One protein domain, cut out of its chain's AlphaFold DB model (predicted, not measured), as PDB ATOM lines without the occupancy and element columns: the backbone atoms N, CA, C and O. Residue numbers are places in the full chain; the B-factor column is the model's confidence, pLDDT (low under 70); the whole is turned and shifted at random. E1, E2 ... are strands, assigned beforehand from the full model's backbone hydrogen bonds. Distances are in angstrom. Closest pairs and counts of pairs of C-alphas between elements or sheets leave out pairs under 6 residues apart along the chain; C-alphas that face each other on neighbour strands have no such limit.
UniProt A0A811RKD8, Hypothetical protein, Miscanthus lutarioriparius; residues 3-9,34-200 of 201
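What this domain is: This is residues 3 to 9 and 34 to 200 of the 201 residues of the protein "Hypothetical protein" of Miscanthus lutarioriparius (UniProt A0A811RKD8). Two small three-stranded sheets, E2-E5-E12 and E3-E4-E13, lie face to face with their strands crossed, and two small meanders, E6 E7 E8 and E9 E10 E11, stand beside that sandwich, meeting each other where E8 comes close to E10 and E11. The short pair E1 and E14 lies at the periphery, and two long links with no named element, residues 79 to 92 between E4 and E5 and residues 102 to 113 between E5 and E6, join parts of the structure. The printed part has 174 residues with no named helix and fourteen named strands, E1 to E14 in chain order, each of the five sheets antiparallel. The class is all strand, though under half of the residues, 75 of 174, are in named elements. The whole is compact, with a radius of gyration of the C-alphas of 16.2 A, and rounded, spanning 43 by 39 by 33 A.

How they stand to each other: E1, residues 43 to 45, is the antiparallel neighbour of E14, residues 197 to 199, with N 43 and O 199 2.8 A apart, within hydrogen-bond range. E2, residues 53 to 55, is an edge strand beside E5, residues 93 to 101, antiparallel at 146 degrees, with N 55 and O 95 at 2.8 A. On the other side of E5 is E12, residues 171 to 178, antiparallel at 168 degrees, with N 96 and O 175 at 2.8 A; E12 bends by 70 degrees at residue 175. E3, residues 66 to 69, and E4, residues 72 to 78, form a hairpin, with N 67 and O 74 at 2.9 A. E4 is also the antiparallel neighbour of E13, residues 187 to 193, with N 73 and O 192 at 2.8 A. The sheets E2 E5 E12 and E3 E4 E13 make a sandwich, two sheets face to face, with 58 pairs of C-alphas within 10 A and their strands at 51 degrees. The closest C-alphas of E4 and E5 are those of Phe 75 and Ser 94, 5.7 A apart; those of E12 and E13 are Gly 176 and Ser 190, 5.9 A apart. E6, residues 114 to 117, E7, residues 120 to 123, and E8, residues 128 to 131, form a meander, each strand the antiparallel neighbour of the one before, with N 115 and O 122 at 2.9 A and N 121 and O 130 at 2.8 A. E9, residues 140 to 145, E10, residues 150 to 155, and E11, residues 158 to 164, form another, with N 143 and O 152 at 2.9 A and N 153 and O 161 at 2.9 A. The closest C-alphas of E8 and E11 are those of Val 129 and Lys 160, 5.6 A apart. E6 and E12 are apart, and so are E9 and E12.

Where its parts are: The first named strand, E1, begins at C-alpha 43 at (46.703, -17.456, -42.695). E2 and E3 are short, and E4 runs 19.8 A. E5, the longest strand by residues, runs 22.3 A from C-alpha 93 at (36.469, 10.011, -34.324). E6, E7 and E8 have four residues each. E9 spans 16.5 A, E10 17.2 A, E11 18.8 A, E12 18.1 A and E13 20.4 A. E14 ends at C-alpha 199 at (41.891, -14.963, -42.992).

The domain as a whole: The two C-alphas farthest apart are those of Gly 34 and Asn 59, 46.1 A. Residues 10 to 33 are not printed, and C-alphas 9 and 34 are 36.9 A apart across the cut. The links E4 to E5, residues 79 to 92, and E5 to E6, residues 102 to 113, are long. The mean pLDDT of the printed part is 88.8; residues 6 to 9, 34 to 35, 105 to 110 and 182 are under 70.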
ATOM      1  N   SER A   3      46.055  -0.050 -25.836       77.12
ATOM      2  CA  SER A   3      46.076   0.652 -24.542       77.12
ATOM      3  C   SER A   3      45.232   1.934 -24.611       77.12
ATOM      4  O   SER A   3      45.140   2.542 -25.677       77.12
ATOM      5  N   ILE A   4      44.583   2.334 -23.512       73.38
ATOM      6  CA  ILE A   4      43.674   3.499 -23.422       73.38
ATOM      7  C   ILE A   4      43.996   4.272 -22.148       73.38
ATOM      8  O   ILE A   4      44.159   3.640 -21.114       73.38
ATOM      9  N   THR A   5      44.059   5.602 -22.189       70.75
ATOM     10  CA  THR A   5      44.429   6.407 -21.009       70.75
ATOM     11  C   THR A   5      43.212   6.995 -20.295       70.75
ATOM     12  O   THR A   5      42.193   7.305 -20.919       70.75
ATOM     13  N   ALA A   6      43.308   7.159 -18.973       58.59
ATOM     14  CA  ALA A   6      42.282   7.838 -18.183       58.59
ATOM     15  C   ALA A   6      42.433   9.374 -18.262       58.59
ATOM     16  O   ALA A   6      43.511   9.918 -18.020       58.59
ATOM     17  N   GLY A   7      41.346  10.093 -18.564       51.94
ATOM     18  CA  GLY A   7      41.263  11.556 -18.433       51.94
ATOM     19  C   GLY A   7      40.881  11.992 -17.010       51.94
ATOM     20  O   GLY A   7      40.318  11.210 -16.250       51.94
ATOM     21  N   SER A   8      41.176  13.240 -16.616       44.44
ATOM     22  CA  SER A   8      40.850  13.748 -15.271       44.44
ATOM     23  C   SER A   8      39.333  13.850 -15.048       44.44
ATOM     24  O   SER A   8      38.643  14.560 -15.782       44.44
ATOM     25  N   TRP A   9      38.844  13.174 -14.011       45.88
ATOM     26  CA  TRP A   9      37.431  12.989 -13.681       45.88
ATOM     27  C   TRP A   9      36.798  14.210 -12.995       45.88
ATOM     28  O   TRP A   9      37.378  14.794 -12.083       45.88
ATOM     29  N   GLY A  34      38.931 -22.032 -22.190       53.47
ATOM     30  CA  GLY A  34      40.067 -22.647 -22.879       53.47
ATOM     31  C   GLY A  34      41.100 -21.593 -23.289       53.47
ATOM     32  O   GLY A  34      40.753 -20.444 -23.565       53.47
ATOM     33  N   ASN A  35      42.379 -21.971 -23.290       59.56
ATOM     34  CA  ASN A  35      43.442 -21.184 -23.915       59.56
ATOM     35  C   ASN A  35      43.434 -21.508 -25.414       59.56
ATOM     36  O   ASN A  35      44.276 -22.264 -25.895       59.56
ATOM     37  N   ASP A  36      42.409 -21.022 -26.108       72.00
ATOM     38  CA  ASP A  36      42.264 -21.230 -27.541       72.00
ATOM     39  C   ASP A  36      43.213 -20.261 -28.247       72.00
ATOM     40  O   ASP A  36      43.171 -19.057 -27.996       72.00
ATOM     41  N   ASP A  37      44.095 -20.768 -29.111       84.44
ATOM     42  CA  ASP A  37      44.871 -19.905 -29.999       84.44
ATOM     43  C   ASP A  37      43.901 -19.263 -31.007       84.44
ATOM     44  O   ASP A  37      43.393 -19.964 -31.889       84.44
ATOM     45  N   PRO A  38      43.631 -17.943 -30.916       88.50
ATOM     46  CA  PRO A  38      42.632 -17.292 -31.759       88.50
ATOM     47  C   PRO A  38      43.075 -17.192 -33.226       88.50
ATOM     48  O   PRO A  38      42.302 -16.721 -34.056       88.50
ATOM     49  N   THR A  39      44.308 -17.598 -33.544       89.31
ATOM     50  CA  THR A  39      44.865 -17.612 -34.903       89.31
ATOM     51  C   THR A  39      45.011 -19.021 -35.480       89.31
ATOM     52  O   THR A  39      45.448 -19.172 -36.621       89.31
ATOM     53  N   ALA A  40      44.610 -20.060 -34.740       89.88
ATOM     54  CA  ALA A  40      44.769 -21.443 -35.168       89.88
ATOM     55  C   ALA A  40      44.059 -21.730 -36.504       89.88
ATOM     56  O   ALA A  40      42.834 -21.633 -36.635       89.88
ATOM     57  N   GLY A  41      44.850 -22.132 -37.500       90.69
ATOM     58  CA  GLY A  41      44.366 -22.456 -38.841       90.69
ATOM     59  C   GLY A  41      43.967 -21.245 -39.683       90.69
ATOM     60  O   GLY A  41      43.308 -21.443 -40.699       90.69
ATOM     61  N   PHE A  42      44.324 -20.027 -39.271       93.50
ATOM     62  CA  PHE A  42      44.249 -18.851 -40.127       93.50
ATOM     63  C   PHE A  42      45.599 -18.574 -40.797       93.50
ATOM     64  O   PHE A  42      46.662 -18.813 -40.221       93.50
ATOM     65  N   GLU A  43      45.546 -17.987 -41.984       94.44
ATOM     66  CA  GLU A  43      46.703 -17.456 -42.695       94.44
ATOM     67  C   GLU A  43      46.823 -15.953 -42.448       94.44
ATOM     68  O   GLU A  43      45.830 -15.229 -42.359       94.44
ATOM     69  N   LYS A  44      48.056 -15.471 -42.292       93.62
ATOM     70  CA  LYS A  44      48.319 -14.049 -42.070       93.62
ATOM     71  C   LYS A  44      48.205 -13.296 -43.394       93.62
ATOM     72  O   LYS A  44      48.867 -13.652 -44.363       93.62
ATOM     73  N   VAL A  45      47.432 -12.214 -43.399       92.31
ATOM     74  CA  VAL A  45      47.362 -11.269 -44.516       92.31
ATOM     75  C   VAL A  45      48.517 -10.279 -44.404       92.31
ATOM     76  O   VAL A  45      48.760  -9.701 -43.339       92.31
ATOM     77  N   GLU A  46      49.229 -10.066 -45.508       93.69
ATOM     78  CA  GLU A  46      50.261  -9.037 -45.588       93.69
ATOM     79  C   GLU A  46      49.615  -7.663 -45.787       93.69
ATOM     80  O   GLU A  46      48.870  -7.443 -46.738       93.69
ATOM     81  N   LEU A  47      49.890  -6.751 -44.851       91.31
ATOM     82  CA  LEU A  47      49.367  -5.388 -44.841       91.31
ATOM     83  C   LEU A  47      50.490  -4.401 -45.167       91.31
ATOM     84  O   LEU A  47      51.582  -4.464 -44.600       91.31
ATOM     85  N   SER A  48      50.179  -3.450 -46.033       93.56
ATOM     86  CA  SER A  48      50.998  -2.294 -46.383       93.56
ATOM     87  C   SER A  48      50.522  -1.038 -45.647       93.56
ATOM     88  O   SER A  48      49.409  -0.986 -45.124       93.56
ATOM     89  N   ASP A  49      51.331   0.024 -45.637       90.44
ATOM     90  CA  ASP A  49      50.933   1.295 -45.014       90.44
ATOM     91  C   ASP A  49      49.688   1.927 -45.669       90.44
ATOM     92  O   ASP A  49      48.924   2.611 -44.985       90.44
ATOM     93  N   SER A  50      49.443   1.674 -46.961       93.00
ATOM     94  CA  SER A  50      48.247   2.157 -47.670       93.00
ATOM     95  C   SER A  50      46.944   1.515 -47.195       93.00
ATOM     96  O   SER A  50      45.889   2.125 -47.363       93.00
ATOM     97  N   ASP A  51      47.002   0.345 -46.553       93.62
ATOM     98  CA  ASP A  51      45.810  -0.338 -46.033       93.62
ATOM     99  C   ASP A  51      45.256   0.337 -44.768       93.62
ATOM    100  O   ASP A  51      44.111   0.109 -44.379       93.62
ATOM    101  N   PHE A  52      46.048   1.199 -44.121       94.38
ATOM    102  CA  PHE A  52      45.673   1.902 -42.895       94.38
ATOM    103  C   PHE A  52      45.055   3.272 -43.212       94.38
ATOM    104  O   PHE A  52      45.684   4.322 -43.040       94.38
ATOM    105  N   VAL A  53      43.790   3.279 -43.635       96.00
ATOM    106  CA  VAL A  53      43.068   4.514 -43.976       96.00
ATOM    107  C   VAL A  53      42.641   5.251 -42.706       96.00
ATOM    108  O   VAL A  53      41.710   4.846 -42.011       96.00
ATOM    109  N   VAL A  54      43.312   6.361 -42.395       96.94
ATOM    110  CA  VAL A  54      43.003   7.182 -41.214       96.94
ATOM    111  C   VAL A  54      41.794   8.082 -41.469       96.94
ATOM    112  O   VAL A  54      41.808   8.916 -42.374       96.94
ATOM    113  N   GLN A  55      40.795   7.977 -40.599       97.00
ATOM    114  CA  GLN A  55      39.682   8.912 -40.452       97.00
ATOM    115  C   GLN A  55      39.963   9.811 -39.241       97.00
ATOM    116  O   GLN A  55      40.323   9.325 -38.170       97.00
ATOM    117  N   SER A  56      39.831  11.126 -39.400       97.31
ATOM    118  CA  SER A  56      40.071  12.111 -38.335       97.31
ATOM    119  C   SER A  56      39.086  13.276 -38.446       97.31
ATOM    120  O   SER A  56      38.582  13.504 -39.547       97.31
ATOM    121  N   PRO A  57      38.836  14.041 -37.369       97.69
ATOM    122  CA  PRO A  57      37.931  15.190 -37.393       97.69
ATOM    123  C   PRO A  57      38.275  16.179 -38.513       97.69
ATOM    124  O   PRO A  57      39.441  16.536 -38.676       97.69
ATOM    125  N   TYR A  58      37.278  16.649 -39.270       96.88
ATOM    126  CA  TYR A  58      37.535  17.529 -40.423       96.88
ATOM    127  C   TYR A  58      37.966  18.950 -40.029       96.88
ATOM    128  O   TYR A  58      38.491  19.694 -40.853       96.88
ATOM    129  N   ASN A  59      37.700  19.366 -38.787       97.12
ATOM    130  CA  ASN A  59      37.906  20.741 -38.326       97.12
ATOM    131  C   ASN A  59      39.313  21.008 -37.765       97.12
ATOM    132  O   ASN A  59      39.585  22.133 -37.350       97.12
ATOM    133  N   VAL A  60      40.183  19.998 -37.713       97.44
ATOM    134  CA  VAL A  60      41.555  20.104 -37.196       97.44
ATOM    135  C   VAL A  60      42.523  19.279 -38.051       97.44
ATOM    136  O   VAL A  60      42.118  18.287 -38.656       97.44
ATOM    137  N   PRO A  61      43.819  19.638 -38.109       97.94
ATOM    138  CA  PRO A  61      44.801  18.841 -38.836       97.94
ATOM    139  C   PRO A  61      44.909  17.413 -38.288       97.94
ATOM    140  O   PRO A  61      45.003  17.212 -37.076       97.94
ATOM    141  N   LYS A  62      45.010  16.423 -39.188       97.69
ATOM    142  CA  LYS A  62      45.189  15.001 -38.835       97.69
ATOM    143  C   LYS A  62      46.332  14.774 -37.840       97.69
ATOM    144  O   LYS A  62      46.185  13.978 -36.923       97.69
ATOM    145  N   SER A  63      47.442  15.503 -37.973       97.75
ATOM    146  CA  SER A  63      48.608  15.395 -37.081       97.75
ATOM    147  C   SER A  63      48.331  15.775 -35.620       97.75
ATOM    148  O   SER A  63      49.124  15.428 -34.753       97.75
ATOM    149  N   GLN A  64      47.217  16.459 -35.329       97.94
ATOM    150  CA  GLN A  64      46.788  16.763 -33.958       97.94
ATOM    151  C   GLN A  64      45.870  15.690 -33.354       97.94
ATOM    152  O   GLN A  64      45.489  15.801 -32.188       97.94
ATOM    153  N   ARG A  65      45.441  14.702 -34.146       98.38
ATOM    154  CA  ARG A  65      44.489  13.652 -33.738       98.38
ATOM    155  C   ARG A  65      45.004  12.244 -33.989       98.38
ATOM    156  O   ARG A  65      44.534  11.312 -33.357       98.38
ATOM    157  N   PHE A  66      46.018  12.101 -34.830       98.38
ATOM    158  CA  PHE A  66      46.659  10.836 -35.128       98.38
ATOM    159  C   PHE A  66      48.173  11.003 -35.244       98.38
ATOM    160  O   PHE A  66      48.666  11.929 -35.895       98.38
ATOM    161  N   GLN A  67      48.906  10.050 -34.676       98.06
ATOM    162  CA  GLN A  67      50.345   9.906 -34.847       98.06
ATOM    163  C   GLN A  67      50.695   8.435 -35.074       98.06
ATOM    164  O   GLN A  67      50.190   7.563 -34.375       98.06
ATOM    165  N   TYR A  68      51.623   8.171 -35.995       97.25
ATOM    166  CA  TYR A  68      52.320   6.891 -36.077       97.25
ATOM    167  C   TYR A  68      53.810   7.114 -35.831       97.25
ATOM    168  O   TYR A  68      54.466   7.831 -36.587       97.25
ATOM    169  N   ARG A  69      54.337   6.551 -34.741       96.94
ATOM    170  CA  ARG A  69      55.740   6.715 -34.343       96.94
ATOM    171  C   ARG A  69      56.239   5.446 -33.667       96.94
ATOM    172  O   ARG A  69      55.581   4.932 -32.770       96.94
ATOM    173  N   ASN A  70      57.413   4.962 -34.075       96.56
ATOM    174  CA  ASN A  70      58.083   3.804 -33.471       96.56
ATOM    175  C   ASN A  70      57.172   2.563 -33.352       96.56
ATOM    176  O   ASN A  70      57.134   1.911 -32.313       96.56
ATOM    177  N   GLY A  71      56.381   2.273 -34.392       94.56
ATOM    178  CA  GLY A  71      55.463   1.128 -34.403       94.56
ATOM    179  C   GLY A  71      54.178   1.310 -33.579       94.56
ATOM    180  O   GLY A  71      53.364   0.387 -33.522       94.56
ATOM    181  N   VAL A  72      53.952   2.479 -32.971       97.19
ATOM    182  CA  VAL A  72      52.747   2.788 -32.187       97.19
ATOM    183  C   VAL A  72      51.899   3.830 -32.910       97.19
ATOM    184  O   VAL A  72      52.383   4.901 -33.282       97.19
ATOM    185  N   ARG A  73      50.622   3.503 -33.114       97.88
ATOM    186  CA  ARG A  73      49.573   4.412 -33.581       97.88
ATOM    187  C   ARG A  73      48.863   4.989 -32.364       97.88
ATOM    188  O   ARG A  73      48.288   4.224 -31.595       97.88
ATOM    189  N   THR A  74      48.889   6.303 -32.207       98.19
ATOM    190  CA  THR A  74      48.182   7.012 -31.138       98.19
ATOM    191  C   THR A  74      47.080   7.863 -31.741       98.19
ATOM    192  O   THR A  74      47.304   8.564 -32.732       98.19
ATOM    193  N   PHE A  75      45.902   7.787 -31.138       98.25
ATOM    194  CA  PHE A  75      44.693   8.471 -31.569       98.25
ATOM    195  C   PHE A  75      44.190   9.348 -30.439       98.25
ATOM    196  O   PHE A  75      44.151   8.896 -29.299       98.25
ATOM    197  N   TRP A  76      43.743  10.550 -30.773       97.94
ATOM    198  CA  TRP A  76      43.091  11.465 -29.850       97.94
ATOM    199  C   TRP A  76      41.784  11.950 -30.444       97.94
ATOM    200  O   TRP A  76      41.708  12.244 -31.639       97.94
ATOM    201  N   VAL A  77      40.782  12.113 -29.593       96.06
ATOM    202  CA  VAL A  77      39.595  12.907 -29.901       96.06
ATOM    203  C   VAL A  77      39.293  13.791 -28.702       96.06
ATOM    204  O   VAL A  77      39.300  13.335 -27.560       96.06
ATOM    205  N   TYR A  78      39.036  15.064 -28.964       95.12
ATOM    206  CA  TYR A  78      38.665  16.053 -27.963       95.12
ATOM    207  C   TYR A  78      37.175  16.353 -28.046       95.12
ATOM    208  O   TYR A  78      36.571  16.306 -29.117       95.12
ATOM    209  N   ARG A  79      36.585  16.757 -26.919       91.69
ATOM    210  CA  ARG A  79      35.133  16.986 -26.801       91.69
ATOM    211  C   ARG A  79      34.530  17.966 -27.826       91.69
ATOM    212  O   ARG A  79      33.331  17.935 -28.076       91.69
ATOM    213  N   ASN A  80      35.343  18.876 -28.368       92.88
ATOM    214  CA  ASN A  80      34.914  19.916 -29.312       92.88
ATOM    215  C   ASN A  80      35.257  19.578 -30.774       92.88
ATOM    216  O   ASN A  80      35.048  20.411 -31.661       92.88
ATOM    217  N   ASP A  81      35.807  18.392 -31.030       95.69
ATOM    218  CA  ASP A  81      36.066  17.933 -32.387       95.69
ATOM    219  C   ASP A  81      34.767  17.750 -33.167       95.69
ATOM    220  O   ASP A  81      33.681  17.568 -32.609       95.69
ATOM    221  N   LYS A  82      34.882  17.827 -34.488       95.50
ATOM    222  CA  LYS A  82      33.784  17.554 -35.407       95.50
ATOM    223  C   LYS A  82      33.886  16.132 -35.965       95.50
ATOM    224  O   LYS A  82      34.898  15.457 -35.764       95.50
ATOM    225  N   PRO A  83      32.836  15.640 -36.637       96.00
ATOM    226  CA  PRO A  83      32.880  14.349 -37.313       96.00
ATOM    227  C   PRO A  83      34.033  14.270 -38.325       96.00
ATOM    228  O   PRO A  83      34.677  15.269 -38.646       96.00
ATOM    229  N   PHE A  84      34.314  13.080 -38.853       94.62
ATOM    230  CA  PHE A  84      35.386  12.926 -39.845       94.62
ATOM    231  C   PHE A  84      35.007  13.437 -41.245       94.62
ATOM    232  O   PHE A  84      35.875  13.650 -42.085       94.62
ATOM    233  N   ASN A  85      33.713  13.639 -41.505       92.44
ATOM    234  CA  ASN A  85      33.187  14.224 -42.735       92.44
ATOM    235  C   ASN A  85      31.950  15.084 -42.436       92.44
ATOM    236  O   ASN A  85      31.414  15.049 -41.333       92.44
ATOM    237  N   THR A  86      31.491  15.844 -43.427       93.62
ATOM    238  CA  THR A  86      30.276  16.671 -43.337       93.62
ATOM    239  C   THR A  86      29.042  16.011 -43.957       93.62
ATOM    240  O   THR A  86      27.946  16.550 -43.845       93.62
ATOM    241  N   ALA A  87      29.208  14.862 -44.616       91.31
ATOM    242  CA  ALA A  87      28.148  14.166 -45.342       91.31
ATOM    243  C   ALA A  87      27.260  13.296 -44.435       91.31
ATOM    244  O   ALA A  87      26.129  12.985 -44.791       91.31
ATOM    245  N   THR A  88      27.773  12.881 -43.275       85.00
ATOM    246  CA  THR A  88      27.103  11.952 -42.355       85.00
ATOM    247  C   THR A  88      26.979  12.555 -40.959       85.00
ATOM    248  O   THR A  88      27.874  13.259 -40.494       85.00
ATOM    249  N   HIS A  89      25.905  12.224 -40.242       84.81
ATOM    250  CA  HIS A  89      25.650  12.700 -38.874       84.81
ATOM    251  C   HIS A  89      26.366  11.866 -37.798       84.81
ATOM    252  O   HIS A  89      25.814  11.599 -36.736       84.81
ATOM    253  N   THR A  90      27.585  11.401 -38.075       89.00
ATOM    254  CA  THR A  90      28.317  10.560 -37.119       89.00
ATOM    255  C   THR A  90      29.015  11.385 -36.040       89.00
ATOM    256  O   THR A  90      29.329  12.543 -36.266       89.00
ATOM    257  N   ASN A  91      29.308  10.800 -34.876       92.50
ATOM    258  CA  ASN A  91      30.112  11.467 -33.846       92.50
ATOM    259  C   ASN A  91      31.600  11.626 -34.259       92.50
ATOM    260  O   ASN A  91      32.080  10.920 -35.160       92.50
ATOM    261  N   PRO A  92      32.354  12.527 -33.597       94.81
ATOM    262  CA  PRO A  92      33.791  12.690 -33.813       94.81
ATOM    263  C   PRO A  92      34.581  11.405 -33.562       94.81
ATOM    264  O   PRO A  92      34.284  10.629 -32.650       94.81
ATOM    265  N   ARG A  93      35.611  11.193 -34.380       95.94
ATOM    266  CA  ARG A  93      36.469  10.011 -34.324       95.94
ATOM    267  C   ARG A  93      37.871  10.314 -34.814       95.94
ATOM    268  O   ARG A  93      38.039  11.115 -35.733       95.94
ATOM    269  N   SER A  94      38.841   9.603 -34.265       97.81
ATOM    270  CA  SER A  94      40.131   9.385 -34.893       97.81
ATOM    271  C   SER A  94      40.404   7.890 -34.877       97.81
ATOM    272  O   SER A  94      40.638   7.306 -33.825       97.81
ATOM    273  N   GLU A  95      40.322   7.262 -36.043       97.25
ATOM    274  CA  GLU A  95      40.411   5.811 -36.192       97.25
ATOM    275  C   GLU A  95      41.080   5.446 -37.513       97.25
ATOM    276  O   GLU A  95      41.100   6.235 -38.455       97.25
ATOM    277  N   VAL A  96      41.636   4.245 -37.585       96.50
ATOM    278  CA  VAL A  96      42.011   3.617 -38.848       96.50
ATOM    279  C   VAL A  96      40.900   2.670 -39.271       96.50
ATOM    280  O   VAL A  96      40.363   1.943 -38.441       96.50
ATOM    281  N   MET A  97      40.616   2.648 -40.569       93.50
ATOM    282  CA  MET A  97      39.854   1.613 -41.253       93.50
ATOM    283  C   MET A  97      40.804   0.742 -42.086       93.50
ATOM    284  O   MET A  97      41.619   1.279 -42.834       93.50
ATOM    285  N   ILE A  98      40.664  -0.578 -41.971       90.31
ATOM    286  CA  ILE A  98      41.299  -1.582 -42.835       90.31
ATOM    287  C   ILE A  98      40.179  -2.330 -43.558       90.31
ATOM    288  O   ILE A  98      39.273  -2.863 -42.911       90.31
ATOM    289  N   SER A  99      40.227  -2.360 -44.889       84.81
ATOM    290  CA  SER A  99      39.277  -3.135 -45.693       84.81
ATOM    291  C   SER A  99      39.587  -4.630 -45.581       84.81
ATOM    292  O   SER A  99      40.750  -5.013 -45.673       84.81
ATOM    293  N   ILE A 100      38.567  -5.466 -45.375       80.62
ATOM    294  CA  ILE A 100      38.708  -6.933 -45.367       80.62
ATOM    295  C   ILE A 100      38.039  -7.508 -46.616       80.62
ATOM    296  O   ILE A 100      38.656  -8.256 -47.367       80.62
ATOM    297  N   HIS A 101      36.784  -7.130 -46.851       77.56
ATOM    298  CA  HIS A 101      36.008  -7.519 -48.019       77.56
ATOM    299  C   HIS A 101      34.994  -6.419 -48.335       77.56
ATOM    300  O   HIS A 101      34.367  -5.882 -47.425       77.56
ATOM    301  N   ASN A 102      34.835  -6.076 -49.607       72.25
ATOM    302  CA  ASN A 102      33.911  -5.035 -50.034       72.25
ATOM    303  C   ASN A 102      33.115  -5.540 -51.236       72.25
ATOM    304  O   ASN A 102      33.697  -5.765 -52.297       72.25
ATOM    305  N   GLU A 103      31.811  -5.694 -51.053       76.19
ATOM    306  CA  GLU A 103      30.856  -5.975 -52.117       76.19
ATOM    307  C   GLU A 103      30.165  -4.669 -52.520       76.19
ATOM    308  O   GLU A 103      29.676  -3.900 -51.688       76.19
ATOM    309  N   GLU A 104      30.168  -4.377 -53.817       72.75
ATOM    310  CA  GLU A 104      29.609  -3.137 -54.341       72.75
ATOM    311  C   GLU A 104      28.096  -3.060 -54.085       72.75
ATOM    312  O   GLU A 104      27.341  -3.967 -54.419       72.75
ATOM    313  N   GLY A 105      27.642  -1.953 -53.490       65.50
ATOM    314  CA  GLY A 105      26.225  -1.733 -53.183       65.50
ATOM    315  C   GLY A 105      25.715  -2.460 -51.934       65.50
ATOM    316  O   GLY A 105      24.556  -2.256 -51.562       65.50
ATOM    317  N   ALA A 106      26.554  -3.245 -51.252       67.31
ATOM    318  CA  ALA A 106      26.172  -3.909 -50.014       67.31
ATOM    319  C   ALA A 106      25.953  -2.905 -48.872       67.31
ATOM    320  O   ALA A 106      26.686  -1.927 -48.692       67.31
ATOM    321  N   ALA A 107      24.932  -3.165 -48.053       65.31
ATOM    322  CA  ALA A 107      24.686  -2.378 -46.856       65.31
ATOM    323  C   ALA A 107      25.763  -2.664 -45.796       65.31
ATOM    324  O   ALA A 107      26.024  -3.812 -45.434       65.31
ATOM    325  N   HIS A 108      26.351  -1.605 -45.241       64.62
ATOM    326  CA  HIS A 108      27.297  -1.723 -44.135       64.62
ATOM    327  C   HIS A 108      26.543  -1.807 -42.803       64.62
ATOM    328  O   HIS A 108      26.060  -0.795 -42.290       64.62
ATOM    329  N   ALA A 109      26.474  -3.002 -42.222       62.84
ATOM    330  CA  ALA A 109      26.013  -3.183 -40.850       62.84
ATOM    331  C   ALA A 109      27.213  -3.176 -39.894       62.84
ATOM    332  O   ALA A 109      28.254  -3.772 -40.168       62.84
ATOM    333  N   THR A 110      27.081  -2.503 -38.749       64.38
ATOM    334  CA  THR A 110      28.094  -2.630 -37.695       64.38
ATOM    335  C   THR A 110      27.910  -3.977 -37.008       64.38
ATOM    336  O   THR A 110      26.904  -4.209 -36.348       64.38
ATOM    337  N   VAL A 111      28.888  -4.859 -37.191       75.81
ATOM    338  CA  VAL A 111      28.868  -6.240 -36.689       75.81
ATOM    339  C   VAL A 111      29.236  -6.309 -35.197       75.81
ATOM    340  O   VAL A 111      28.681  -7.106 -34.446       75.81
ATOM    341  N   LEU A 112      30.164  -5.459 -34.746       85.94
ATOM    342  CA  LEU A 112      30.660  -5.398 -33.370       85.94
ATOM    343  C   LEU A 112      31.167  -3.981 -33.066       85.94
ATOM    344  O   LEU A 112      31.897  -3.405 -33.870       85.94
ATOM    345  N   MET A 113      30.873  -3.471 -31.868       90.25
ATOM    346  CA  MET A 113      31.585  -2.336 -31.275       90.25
ATOM    347  C   MET A 113      32.030  -2.659 -29.856       90.25
ATOM    348  O   MET A 113      31.272  -3.216 -29.060       90.25
ATOM    349  N   LEU A 114      33.273  -2.287 -29.547       93.38
ATOM    350  CA  LEU A 114      33.832  -2.387 -28.209       93.38
ATOM    351  C   LEU A 114      33.955  -0.990 -27.608       93.38
ATOM    352  O   LEU A 114      34.725  -0.165 -28.098       93.38
ATOM    353  N   HIS A 115      33.171  -0.725 -26.569       92.38
ATOM    354  CA  HIS A 115      33.183   0.540 -25.844       92.38
ATOM    355  C   HIS A 115      34.059   0.436 -24.601       92.38
ATOM    356  O   HIS A 115      34.277  -0.657 -24.078       92.38
ATOM    357  N   VAL A 116      34.539   1.574 -24.101       91.94
ATOM    358  CA  VAL A 116      35.297   1.636 -22.847       91.94
ATOM    359  C   VAL A 116      34.731   2.728 -21.963       91.94
ATOM    360  O   VAL A 116      34.875   3.908 -22.275       91.94
ATOM    361  N   TYR A 117      34.131   2.323 -20.844       89.50
ATOM    362  CA  TYR A 117      33.618   3.230 -19.812       89.50
ATOM    363  C   TYR A 117      34.107   2.777 -18.450       89.50
ATOM    364  O   TYR A 117      34.099   1.577 -18.165       89.50
ATOM    365  N   ASP A 118      34.544   3.720 -17.621       89.56
ATOM    366  CA  ASP A 118      35.010   3.448 -16.257       89.56
ATOM    367  C   ASP A 118      36.055   2.323 -16.186       89.56
ATOM    368  O   ASP A 118      36.046   1.473 -15.299       89.56
ATOM    369  N   GLY A 119      36.943   2.279 -17.182       91.62
ATOM    370  CA  GLY A 119      38.023   1.296 -17.278       91.62
ATOM    371  C   GLY A 119      37.576  -0.101 -17.695       91.62
ATOM    372  O   GLY A 119      38.383  -1.025 -17.645       91.62
ATOM    373  N   VAL A 120      36.323  -0.282 -18.107       94.69
ATOM    374  CA  VAL A 120      35.772  -1.575 -18.523       94.69
ATOM    375  C   VAL A 120      35.492  -1.569 -20.023       94.69
ATOM    376  O   VAL A 120      34.714  -0.749 -20.516       94.69
ATOM    377  N   LEU A 121      36.102  -2.524 -20.727       95.12
ATOM    378  CA  LEU A 121      35.794  -2.891 -22.105       95.12
ATOM    379  C   LEU A 121      34.429  -3.580 -22.156       95.12
ATOM    380  O   LEU A 121      34.195  -4.534 -21.411       95.12
ATOM    381  N   ARG A 122      33.538  -3.133 -23.036       93.50
ATOM    382  CA  ARG A 122      32.160  -3.624 -23.155       93.50
ATOM    383  C   ARG A 122      31.777  -3.888 -24.601       93.50
ATOM    384  O   ARG A 122      32.284  -3.230 -25.503       93.50
ATOM    385  N   PHE A 123      30.854  -4.820 -24.812       91.00
ATOM    386  CA  PHE A 123      30.124  -4.936 -26.072       91.00
ATOM    387  C   PHE A 123      29.006  -3.892 -26.097       91.00
ATOM    388  O   PHE A 123      28.045  -4.011 -25.331       91.00
ATOM    389  N   TYR A 124      29.143  -2.872 -26.952       88.50
ATOM    390  CA  TYR A 124      28.337  -1.647 -26.872       88.50
ATOM    391  C   TYR A 124      28.246  -1.150 -25.411       88.50
ATOM    392  O   TYR A 124      29.229  -1.202 -24.674       88.50
ATOM    393  N   ASP A 125      27.067  -0.730 -24.957       88.38
ATOM    394  CA  ASP A 125      26.806  -0.338 -23.565       88.38
ATOM    395  C   ASP A 125      26.351  -1.522 -22.693       88.38
ATOM    396  O   ASP A 125      25.886  -1.344 -21.568       88.38
ATOM    397  N   GLY A 126      26.446  -2.744 -23.224       89.12
ATOM    398  CA  GLY A 126      25.936  -3.959 -22.608       89.12
ATOM    399  C   GLY A 126      26.997  -4.723 -21.820       89.12
ATOM    400  O   GLY A 126      27.577  -4.234 -20.849       89.12
ATOM    401  N   ALA A 127      27.207  -5.980 -22.214       92.19
ATOM    402  CA  ALA A 127      28.016  -6.933 -21.466       92.19
ATOM    403  C   ALA A 127      29.473  -6.470 -21.301       92.19
ATOM    404  O   ALA A 127      30.128  -6.067 -22.265       92.19
ATOM    405  N   ALA A 128      29.993  -6.593 -20.079       95.06
ATOM    406  CA  ALA A 128      31.409  -6.403 -19.796       95.06
ATOM    407  C   ALA A 128      32.243  -7.528 -20.429       95.06
ATOM    408  O   ALA A 128      31.915  -8.706 -20.302       95.06
ATOM    409  N   VAL A 129      33.326  -7.138 -21.096       95.50
ATOM    410  CA  VAL A 129      34.300  -8.026 -21.742       95.50
ATOM    411  C   VAL A 129      35.546  -8.155 -20.870       95.50
ATOM    412  O   VAL A 129      35.986  -9.267 -20.598       95.50
ATOM    413  N   GLU A 130      36.098  -7.031 -20.407       96.62
ATOM    414  CA  GLU A 130      37.274  -6.995 -19.529       96.62
ATOM    415  C   GLU A 130      37.260  -5.728 -18.673       96.62
ATOM    416  O   GLU A 130      36.960  -4.650 -19.180       96.62
ATOM    417  N   ALA A 131      37.606  -5.834 -17.392       96.25
ATOM    418  CA  ALA A 131      37.691  -4.690 -16.487       96.25
ATOM    419  C   ALA A 131      39.143  -4.250 -16.251       96.25
ATOM    420  O   ALA A 131      40.066  -5.048 -16.372       96.25
ATOM    421  N   GLY A 132      39.332  -2.989 -15.858       95.50
ATOM    422  CA  GLY A 132      40.634  -2.452 -15.454       95.50
ATOM    423  C   GLY A 132      41.626  -2.274 -16.604       95.50
ATOM    424  O   GLY A 132      42.815  -2.484 -16.404       95.50
ATOM    425  N   ILE A 133      41.158  -1.908 -17.800       94.56
ATOM    426  CA  ILE A 133      41.989  -1.884 -19.016       94.56
ATOM    427  C   ILE A 133      42.720  -0.557 -19.280       94.56
ATOM    428  O   ILE A 133      43.440  -0.444 -20.273       94.56
ATOM    429  N   TYR A 134      42.527   0.463 -18.437       93.44
ATOM    430  CA  TYR A 134      43.233   1.735 -18.599       93.44
ATOM    431  C   TYR A 134      44.730   1.592 -18.347       93.44
ATOM    432  O   TYR A 134      45.152   0.854 -17.467       93.44
ATOM    433  N   ASP A 135      45.517   2.319 -19.137       93.12
ATOM    434  CA  ASP A 135      46.974   2.440 -19.059       93.12
ATOM    435  C   ASP A 135      47.735   1.105 -19.164       93.12
ATOM    436  O   ASP A 135      48.942   1.038 -18.926       93.12
ATOM    437  N   LEU A 136      47.051   0.041 -19.598       93.38
ATOM    438  CA  LEU A 136      47.615  -1.285 -19.812       93.38
ATOM    439  C   LEU A 136      47.722  -1.598 -21.300       93.38
ATOM    440  O   LEU A 136      46.850  -1.240 -22.090       93.38
ATOM    441  N   TRP A 137      48.788  -2.303 -21.675       96.25
ATOM    442  CA  TRP A 137      48.861  -2.984 -22.960       96.25
ATOM    443  C   TRP A 137      48.263  -4.378 -22.826       96.25
ATOM    444  O   TRP A 137      48.748  -5.174 -22.028       96.25
ATOM    445  N   PHE A 138      47.270  -4.688 -23.652       95.19
ATOM    446  CA  PHE A 138      46.697  -6.029 -23.752       95.19
ATOM    447  C   PHE A 138      46.578  -6.464 -25.215       95.19
ATOM    448  O   PHE A 138      46.522  -5.644 -26.148       95.19
ATOM    449  N   ARG A 139      46.568  -7.775 -25.451       95.94
ATOM    450  CA  ARG A 139      46.312  -8.348 -26.775       95.94
ATOM    451  C   ARG A 139      44.811  -8.537 -26.957       95.94
ATOM    452  O   ARG A 139      44.217  -9.401 -26.327       95.94
ATOM    453  N   LEU A 140      44.224  -7.753 -27.853       96.00
ATOM    454  CA  LEU A 140      42.843  -7.901 -28.293       96.00
ATOM    455  C   LEU A 140      42.801  -8.701 -29.598       96.00
ATOM    456  O   LEU A 140      43.459  -8.316 -30.566       96.00
ATOM    457  N   ASN A 141      42.002  -9.765 -29.638       95.50
ATOM    458  CA  ASN A 141      41.635 -10.445 -30.878       95.50
ATOM    459  C   ASN A 141      40.116 -10.398 -31.048       95.50
ATOM    460  O   ASN A 141      39.372 -10.649 -30.099       95.50
ATOM    461  N   VAL A 142      39.670 -10.115 -32.268       93.88
ATOM    462  CA  VAL A 142      38.277 -10.252 -32.691       93.88
ATOM    463  C   VAL A 142      38.262 -11.254 -33.833       93.88
ATOM    464  O   VAL A 142      38.948 -11.051 -34.831       93.88
ATOM    465  N   VAL A 143      37.508 -12.335 -33.668       92.19
ATOM    466  CA  VAL A 143      37.322 -13.367 -34.691       92.19
ATOM    467  C   VAL A 143      35.888 -13.270 -35.180       92.19
ATOM    468  O   VAL A 143      34.966 -13.344 -34.368       92.19
ATOM    469  N   HIS A 144      35.708 -13.082 -36.484       89.44
ATOM    470  CA  HIS A 144      34.403 -13.085 -37.133       89.44
ATOM    471  C   HIS A 144      34.259 -14.364 -37.960       89.44
ATOM    472  O   HIS A 144      34.995 -14.563 -38.924       89.44
ATOM    473  N   ASP A 145      33.331 -15.230 -37.560       89.75
ATOM    474  CA  ASP A 145      32.918 -16.397 -38.332       89.75
ATOM    475  C   ASP A 145      31.727 -15.992 -39.202       89.75
ATOM    476  O   ASP A 145      30.593 -15.893 -38.725       89.75
ATOM    477  N   VAL A 146      32.017 -15.717 -40.474       85.50
ATOM    478  CA  VAL A 146      31.034 -15.262 -41.466       85.50
ATOM    479  C   VAL A 146      29.960 -16.329 -41.696       85.50
ATOM    480  O   VAL A 146      28.773 -16.013 -41.706       85.50
ATOM    481  N   ALA A 147      30.361 -17.599 -41.820       86.88
ATOM    482  CA  ALA A 147      29.451 -18.701 -42.122       86.88
ATOM    483  C   ALA A 147      28.484 -18.975 -40.962       86.88
ATOM    484  O   ALA A 147      27.292 -19.188 -41.181       86.88
ATOM    485  N   ALA A 148      28.980 -18.926 -39.725       89.19
ATOM    486  CA  ALA A 148      28.144 -19.058 -38.534       89.19
ATOM    487  C   ALA A 148      27.430 -17.751 -38.150       89.19
ATOM    488  O   ALA A 148      26.564 -17.770 -37.274       89.19
ATOM    489  N   SER A 149      27.802 -16.621 -38.763       88.25
ATOM    490  CA  SER A 149      27.348 -15.278 -38.385       88.25
ATOM    491  C   SER A 149      27.558 -15.010 -36.892       88.25
ATOM    492  O   SER A 149      26.637 -14.642 -36.157       88.25
ATOM    493  N   THR A 150      28.788 -15.231 -36.416       89.75
ATOM    494  CA  THR A 150      29.161 -14.987 -35.015       89.75
ATOM    495  C   THR A 150      30.470 -14.229 -34.882       89.75
ATOM    496  O   THR A 150      31.369 -14.336 -35.712       89.75
ATOM    497  N   VAL A 151      30.603 -13.492 -33.783       90.81
ATOM    498  CA  VAL A 151      31.863 -12.879 -33.360       90.81
ATOM    499  C   VAL A 151      32.316 -13.438 -32.021       90.81
ATOM    500  O   VAL A 151      31.503 -13.734 -31.141       90.81
ATOM    501  N   ALA A 152      33.628 -13.529 -31.839       93.00
ATOM    502  CA  ALA A 152      34.267 -13.834 -30.569       93.00
ATOM    503  C   ALA A 152      35.364 -12.811 -30.263       93.00
ATOM    504  O   ALA A 152      36.137 -12.428 -31.142       93.00
ATOM    505  N   VAL A 153      35.441 -12.387 -29.002       94.62
ATOM    506  CA  VAL A 153      36.447 -11.436 -28.516       94.62
ATOM    507  C   VAL A 153      37.336 -12.129 -27.495       94.62
ATOM    508  O   VAL A 153      36.843 -12.772 -26.561       94.62
ATOM    509  N   TYR A 154      38.644 -11.969 -27.666       94.94
ATOM    510  CA  TYR A 154      39.666 -12.503 -26.779       94.94
ATOM    511  C   TYR A 154      40.522 -11.368 -26.233       94.94
ATOM    512  O   TYR A 154      40.905 -10.460 -26.975       94.94
ATOM    513  N   VAL A 155      40.862 -11.468 -24.952       95.31
ATOM    514  CA  VAL A 155      41.840 -10.601 -24.289       95.31
ATOM    515  C   VAL A 155      42.952 -11.486 -23.745       95.31
ATOM    516  O   VAL A 155      42.689 -12.469 -23.053       95.31
ATOM    517  N   ASP A 156      44.187 -11.184 -24.138       94.00
ATOM    518  CA  ASP A 156      45.400 -11.929 -23.786       94.00
ATOM    519  C   ASP A 156      45.305 -13.432 -24.087       94.00
ATOM    520  O   ASP A 156      45.768 -14.286 -23.340       94.00
ATOM    521  N   GLY A 157      44.694 -13.766 -25.232       90.44
ATOM    522  CA  GLY A 157      44.486 -15.152 -25.680       90.44
ATOM    523  C   GLY A 157      43.340 -15.890 -24.985       90.44
ATOM    524  O   GLY A 157      43.063 -17.030 -25.322       90.44
ATOM    525  N   ARG A 158      42.638 -15.256 -24.042       93.44
ATOM    526  CA  ARG A 158      41.494 -15.867 -23.355       93.44
ATOM    527  C   ARG A 158      40.203 -15.377 -23.985       93.44
ATOM    528  O   ARG A 158      40.005 -14.167 -24.086       93.44
ATOM    529  N   ARG A 159      39.300 -16.288 -24.357       94.06
ATOM    530  CA  ARG A 159      37.965 -15.910 -24.845       94.06
ATOM    531  C   ARG A 159      37.193 -15.207 -23.728       94.06
ATOM    532  O   ARG A 159      37.043 -15.762 -22.641       94.06
ATOM    533  N   LYS A 160      36.708 -13.997 -23.997       94.06
ATOM    534  CA  LYS A 160      35.964 -13.166 -23.034       94.06
ATOM    535  C   LYS A 160      34.501 -12.996 -23.411       94.06
ATOM    536  O   LYS A 160      33.648 -12.937 -22.534       94.06
ATOM    537  N   PHE A 161      34.205 -12.956 -24.707       94.31
ATOM    538  CA  PHE A 161      32.857 -12.685 -25.195       94.31
ATOM    539  C   PHE A 161      32.582 -13.394 -26.523       94.31
ATOM    540  O   PHE A 161      33.504 -13.688 -27.289       94.31
ATOM    541  N   GLY A 162      31.307 -13.645 -26.809       92.50
ATOM    542  CA  GLY A 162      30.841 -13.962 -28.149       92.50
ATOM    543  C   GLY A 162      29.346 -13.716 -28.317       92.50
ATOM    544  O   GLY A 162      28.589 -13.786 -27.348       92.50
ATOM    545  N   ALA A 163      28.951 -13.424 -29.551       89.44
ATOM    546  CA  ALA A 163      27.578 -13.109 -29.920       89.44
ATOM    547  C   ALA A 163      27.294 -13.521 -31.368       89.44
ATOM    548  O   ALA A 163      28.201 -13.552 -32.202       89.44
ATOM    549  N   SER A 164      26.025 -13.798 -31.663       90.31
ATOM    550  CA  SER A 164      25.528 -13.829 -33.039       90.31
ATOM    551  C   SER A 164      25.445 -12.413 -33.596       90.31
ATOM    552  O   SER A 164      25.151 -11.467 -32.861       90.31
ATOM    553  N   VAL A 165      25.687 -12.279 -34.892       83.81
ATOM    554  CA  VAL A 165      25.684 -11.001 -35.602       83.81
ATOM    555  C   VAL A 165      24.799 -11.074 -36.831       83.81
ATOM    556  O   VAL A 165      24.494 -12.153 -37.335       83.81
ATOM    557  N   ILE A 166      24.357  -9.910 -37.295       82.06
ATOM    558  CA  ILE A 166      23.609  -9.815 -38.544       82.06
ATOM    559  C   ILE A 166      24.604 -10.062 -39.689       82.06
ATOM    560  O   ILE A 166      25.639  -9.389 -39.718       82.06
ATOM    561  N   PRO A 167      24.317 -11.000 -40.611       79.81
ATOM    562  CA  PRO A 167      25.151 -11.219 -41.785       79.81
ATOM    563  C   PRO A 167      25.320  -9.928 -42.594       79.81
ATOM    564  O   PRO A 167      24.401  -9.110 -42.679       79.81
ATOM    565  N   SER A 168      26.489  -9.749 -43.200       75.31
ATOM    566  CA  SER A 168      26.752  -8.655 -44.133       75.31
ATOM    567  C   SER A 168      27.577  -9.174 -45.303       75.31
ATOM    568  O   SER A 168      28.284 -10.165 -45.180       75.31
ATOM    569  N   ASP A 169      27.531  -8.484 -46.428       75.38
ATOM    570  CA  ASP A 169      28.357  -8.832 -47.582       75.38
ATOM    571  C   ASP A 169      29.574  -7.896 -47.692       75.38
ATOM    572  O   ASP A 169      30.317  -7.895 -48.664       75.38
ATOM    573  N   SER A 170      29.810  -7.049 -46.682       76.94
ATOM    574  CA  SER A 170      30.949  -6.129 -46.650       76.94
ATOM    575  C   SER A 170      31.508  -5.950 -45.250       76.94
ATOM    576  O   SER A 170      30.813  -5.559 -44.313       76.94
ATOM    577  N   TYR A 171      32.814  -6.166 -45.133       80.69
ATOM    578  CA  TYR A 171      33.528  -6.205 -43.872       80.69
ATOM    579  C   TYR A 171      34.758  -5.312 -43.908       80.69
ATOM    580  O   TYR A 171      35.627  -5.400 -44.777       80.69
ATOM    581  N   TYR A 172      34.877  -4.491 -42.881       86.06
ATOM    582  CA  TYR A 172      36.084  -3.748 -42.583       86.06
ATOM    583  C   TYR A 172      36.321  -3.781 -41.082       86.06
ATOM    584  O   TYR A 172      35.386  -3.907 -40.286       86.06
ATOM    585  N   PHE A 173      37.578  -3.631 -40.691       89.50
ATOM    586  CA  PHE A 173      37.943  -3.465 -39.296       89.50
ATOM    587  C   PHE A 173      38.306  -2.014 -39.021       89.50
ATOM    588  O   PHE A 173      38.980  -1.366 -39.825       89.50
ATOM    589  N   LYS A 174      37.868  -1.506 -37.870       93.31
ATOM    590  CA  LYS A 174      38.210  -0.169 -37.400       93.31
ATOM    591  C   LYS A 174      38.790  -0.210 -36.001       93.31
ATOM    592  O   LYS A 174      38.307  -0.954 -35.152       93.31
ATOM    593  N   PHE A 175      39.804   0.614 -35.763       95.69
ATOM    594  CA  PHE A 175      40.407   0.774 -34.444       95.69
ATOM    595  C   PHE A 175      40.908   2.202 -34.225       95.69
ATOM    596  O   PHE A 175      41.404   2.852 -35.144       95.69
ATOM    597  N   GLY A 176      40.785   2.686 -32.992       96.94
ATOM    598  CA  GLY A 176      41.121   4.052 -32.608       96.94
ATOM    599  C   GLY A 176      40.184   4.550 -31.517       96.94
ATOM    600  O   GLY A 176      39.837   3.800 -30.606       96.94
ATOM    601  N   VAL A 177      39.785   5.814 -31.602       95.75
ATOM    602  CA  VAL A 177      38.834   6.459 -30.695       95.75
ATOM    603  C   VAL A 177      37.624   6.928 -31.493       95.75
ATOM    604  O   VAL A 177      37.759   7.702 -32.441       95.75
ATOM    605  N   TYR A 178      36.435   6.508 -31.068       93.88
ATOM    606  CA  TYR A 178      35.164   6.965 -31.615       93.88
ATOM    607  C   TYR A 178      34.218   7.329 -30.470       93.88
ATOM    608  O   TYR A 178      33.915   6.498 -29.617       93.88
ATOM    609  N   ILE A 179      33.768   8.582 -30.441       90.94
ATOM    610  CA  ILE A 179      32.872   9.085 -29.400       90.94
ATOM    611  C   ILE A 179      31.480   8.465 -29.555       90.94
ATOM    612  O   ILE A 179      30.907   8.477 -30.645       90.94
ATOM    613  N   GLN A 180      30.911   7.973 -28.455       85.75
ATOM    614  CA  GLN A 180      29.567   7.377 -28.431       85.75
ATOM    615  C   GLN A 180      28.581   8.146 -27.549       85.75
ATOM    616  O   GLN A 180      27.468   8.405 -27.995       85.75
ATOM    617  N   HIS A 181      28.997   8.586 -26.358       74.06
ATOM    618  CA  HIS A 181      28.111   9.264 -25.407       74.06
ATOM    619  C   HIS A 181      28.371  10.761 -25.280       74.06
ATOM    620  O   HIS A 181      29.412  11.278 -25.684       74.06
ATOM    621  N   GLN A 182      27.391  11.454 -24.699       66.75
ATOM    622  CA  GLN A 182      27.445  12.893 -24.442       66.75
ATOM    623  C   GLN A 182      28.267  13.247 -23.189       66.75
ATOM    624  O   GLN A 182      28.804  14.352 -23.111       66.75
ATOM    625  N   ASP A 183      28.426  12.316 -22.244       72.38
ATOM    626  CA  ASP A 183      29.244  12.424 -21.021       72.38
ATOM    627  C   ASP A 183      30.726  12.090 -21.279       72.38
ATOM    628  O   ASP A 183      31.425  11.436 -20.509       72.38
ATOM    629  N   GLN A 184      31.226  12.577 -22.408       77.19
ATOM    630  CA  GLN A 184      32.583  12.341 -22.874       77.19
ATOM    631  C   GLN A 184      33.646  13.050 -22.022       77.19
ATOM    632  O   GLN A 184      33.501  14.212 -21.622       77.19
ATOM    633  N   SER A 185      34.787  12.376 -21.849       85.19
ATOM    634  CA  SER A 185      36.009  13.001 -21.333       85.19
ATOM    635  C   SER A 185      36.455  14.166 -22.226       85.19
ATOM    636  O   SER A 185      36.168  14.216 -23.425       85.19
ATOM    637  N   SER A 186      37.192  15.121 -21.653       90.62
ATOM    638  CA  SER A 186      37.719  16.275 -22.402       90.62
ATOM    639  C   SER A 186      38.640  15.855 -23.556       90.62
ATOM    640  O   SER A 186      38.620  16.486 -24.618       90.62
ATOM    641  N   CYS A 187      39.390  14.774 -23.342       92.56
ATOM    642  CA  CYS A 187      40.238  14.086 -24.300       92.56
ATOM    643  C   CYS A 187      40.075  12.574 -24.104       92.56
ATOM    644  O   CYS A 187      40.054  12.094 -22.972       92.56
ATOM    645  N   MET A 188      39.965  11.841 -25.206       93.56
ATOM    646  CA  MET A 188      39.983  10.382 -25.244       93.56
ATOM    647  C   MET A 188      41.154   9.944 -26.109       93.56
ATOM    648  O   MET A 188      41.322  10.451 -27.220       93.56
ATOM    649  N   GLU A 189      41.937   8.997 -25.608       95.75
ATOM    650  CA  GLU A 189      43.135   8.505 -26.276       95.75
ATOM    651  C   GLU A 189      43.142   6.980 -26.331       95.75
ATOM    652  O   GLU A 189      42.821   6.304 -25.354       95.75
ATOM    653  N   SER A 190      43.562   6.432 -27.470       96.56
ATOM    654  CA  SER A 190      43.954   5.027 -27.562       96.56
ATOM    655  C   SER A 190      45.269   4.870 -28.316       96.56
ATOM    656  O   SER A 190      45.620   5.670 -29.188       96.56
ATOM    657  N   ARG A 191      46.007   3.818 -27.966       97.88
ATOM    658  CA  ARG A 191      47.290   3.438 -28.554       97.88
ATOM    659  C   ARG A 191      47.226   2.013 -29.063       97.88
ATOM    660  O   ARG A 191      46.721   1.127 -28.382       97.88
ATOM    661  N   TRP A 192      47.773   1.799 -30.249       98.06
ATOM    662  CA  TRP A 192      47.678   0.543 -30.979       98.06
ATOM    663  C   TRP A 192      49.022   0.188 -31.609       98.06
ATOM    664  O   TRP A 192      49.669   1.020 -32.242       98.06
ATOM    665  N   THR A 193      49.445  -1.062 -31.455       96.81
ATOM    666  CA  THR A 193      50.682  -1.586 -32.054       96.81
ATOM    667  C   THR A 193      50.512  -3.049 -32.452       96.81
ATOM    668  O   THR A 193      49.596  -3.715 -31.963       96.81
ATOM    669  N   ASN A 194      51.393  -3.558 -33.315       95.50
ATOM    670  CA  ASN A 194      51.383  -4.942 -33.798       95.50
ATOM    671  C   ASN A 194      50.003  -5.351 -34.336       95.50
ATOM    672  O   ASN A 194      49.377  -6.279 -33.826       95.50
ATOM    673  N   ILE A 195      49.508  -4.582 -35.310       95.44
ATOM    674  CA  ILE A 195      48.228  -4.837 -35.973       95.44
ATOM    675  C   ILE A 195      48.450  -5.864 -37.073       95.44
ATOM    676  O   ILE A 195      49.279  -5.660 -37.956       95.44
ATOM    677  N   THR A 196      47.710  -6.961 -36.994       93.75
ATOM    678  CA  THR A 196      47.757  -8.069 -37.942       93.75
ATOM    679  C   THR A 196      46.338  -8.461 -38.324       93.75
ATOM    680  O   THR A 196      45.426  -8.413 -37.497       93.75
ATOM    681  N   LEU A 197      46.162  -8.827 -39.591       93.25
ATOM    682  CA  LEU A 197      44.923  -9.368 -40.128       93.25
ATOM    683  C   LEU A 197      45.179 -10.817 -40.538       93.25
ATOM    684  O   LEU A 197      46.256 -11.148 -41.032       93.25
ATOM    685  N   TYR A 198      44.190 -11.666 -40.305       92.19
ATOM    686  CA  TYR A 198      44.242 -13.080 -40.621       92.19
ATOM    687  C   TYR A 198      42.948 -13.487 -41.318       92.19
ATOM    688  O   TYR A 198      41.877 -12.989 -40.960       92.19
ATOM    689  N   THR A 199      43.040 -14.397 -42.280       90.94
ATOM    690  CA  THR A 199      41.891 -14.963 -42.992       90.94
ATOM    691  C   THR A 199      41.941 -16.482 -42.956       90.94
ATOM    692  O   THR A 199      42.990 -17.094 -42.760       90.94
ATOM    693  N   LYS A 200      40.773 -17.100 -43.084       87.25
ATOM    694  CA  LYS A 200      40.610 -18.545 -43.166       87.25
ATOM    695  C   LYS A 200      39.490 -18.826 -44.156       87.25
ATOM    696  O   LYS A 200      38.466 -18.146 -44.101       87.25
TER     697      LYS A 200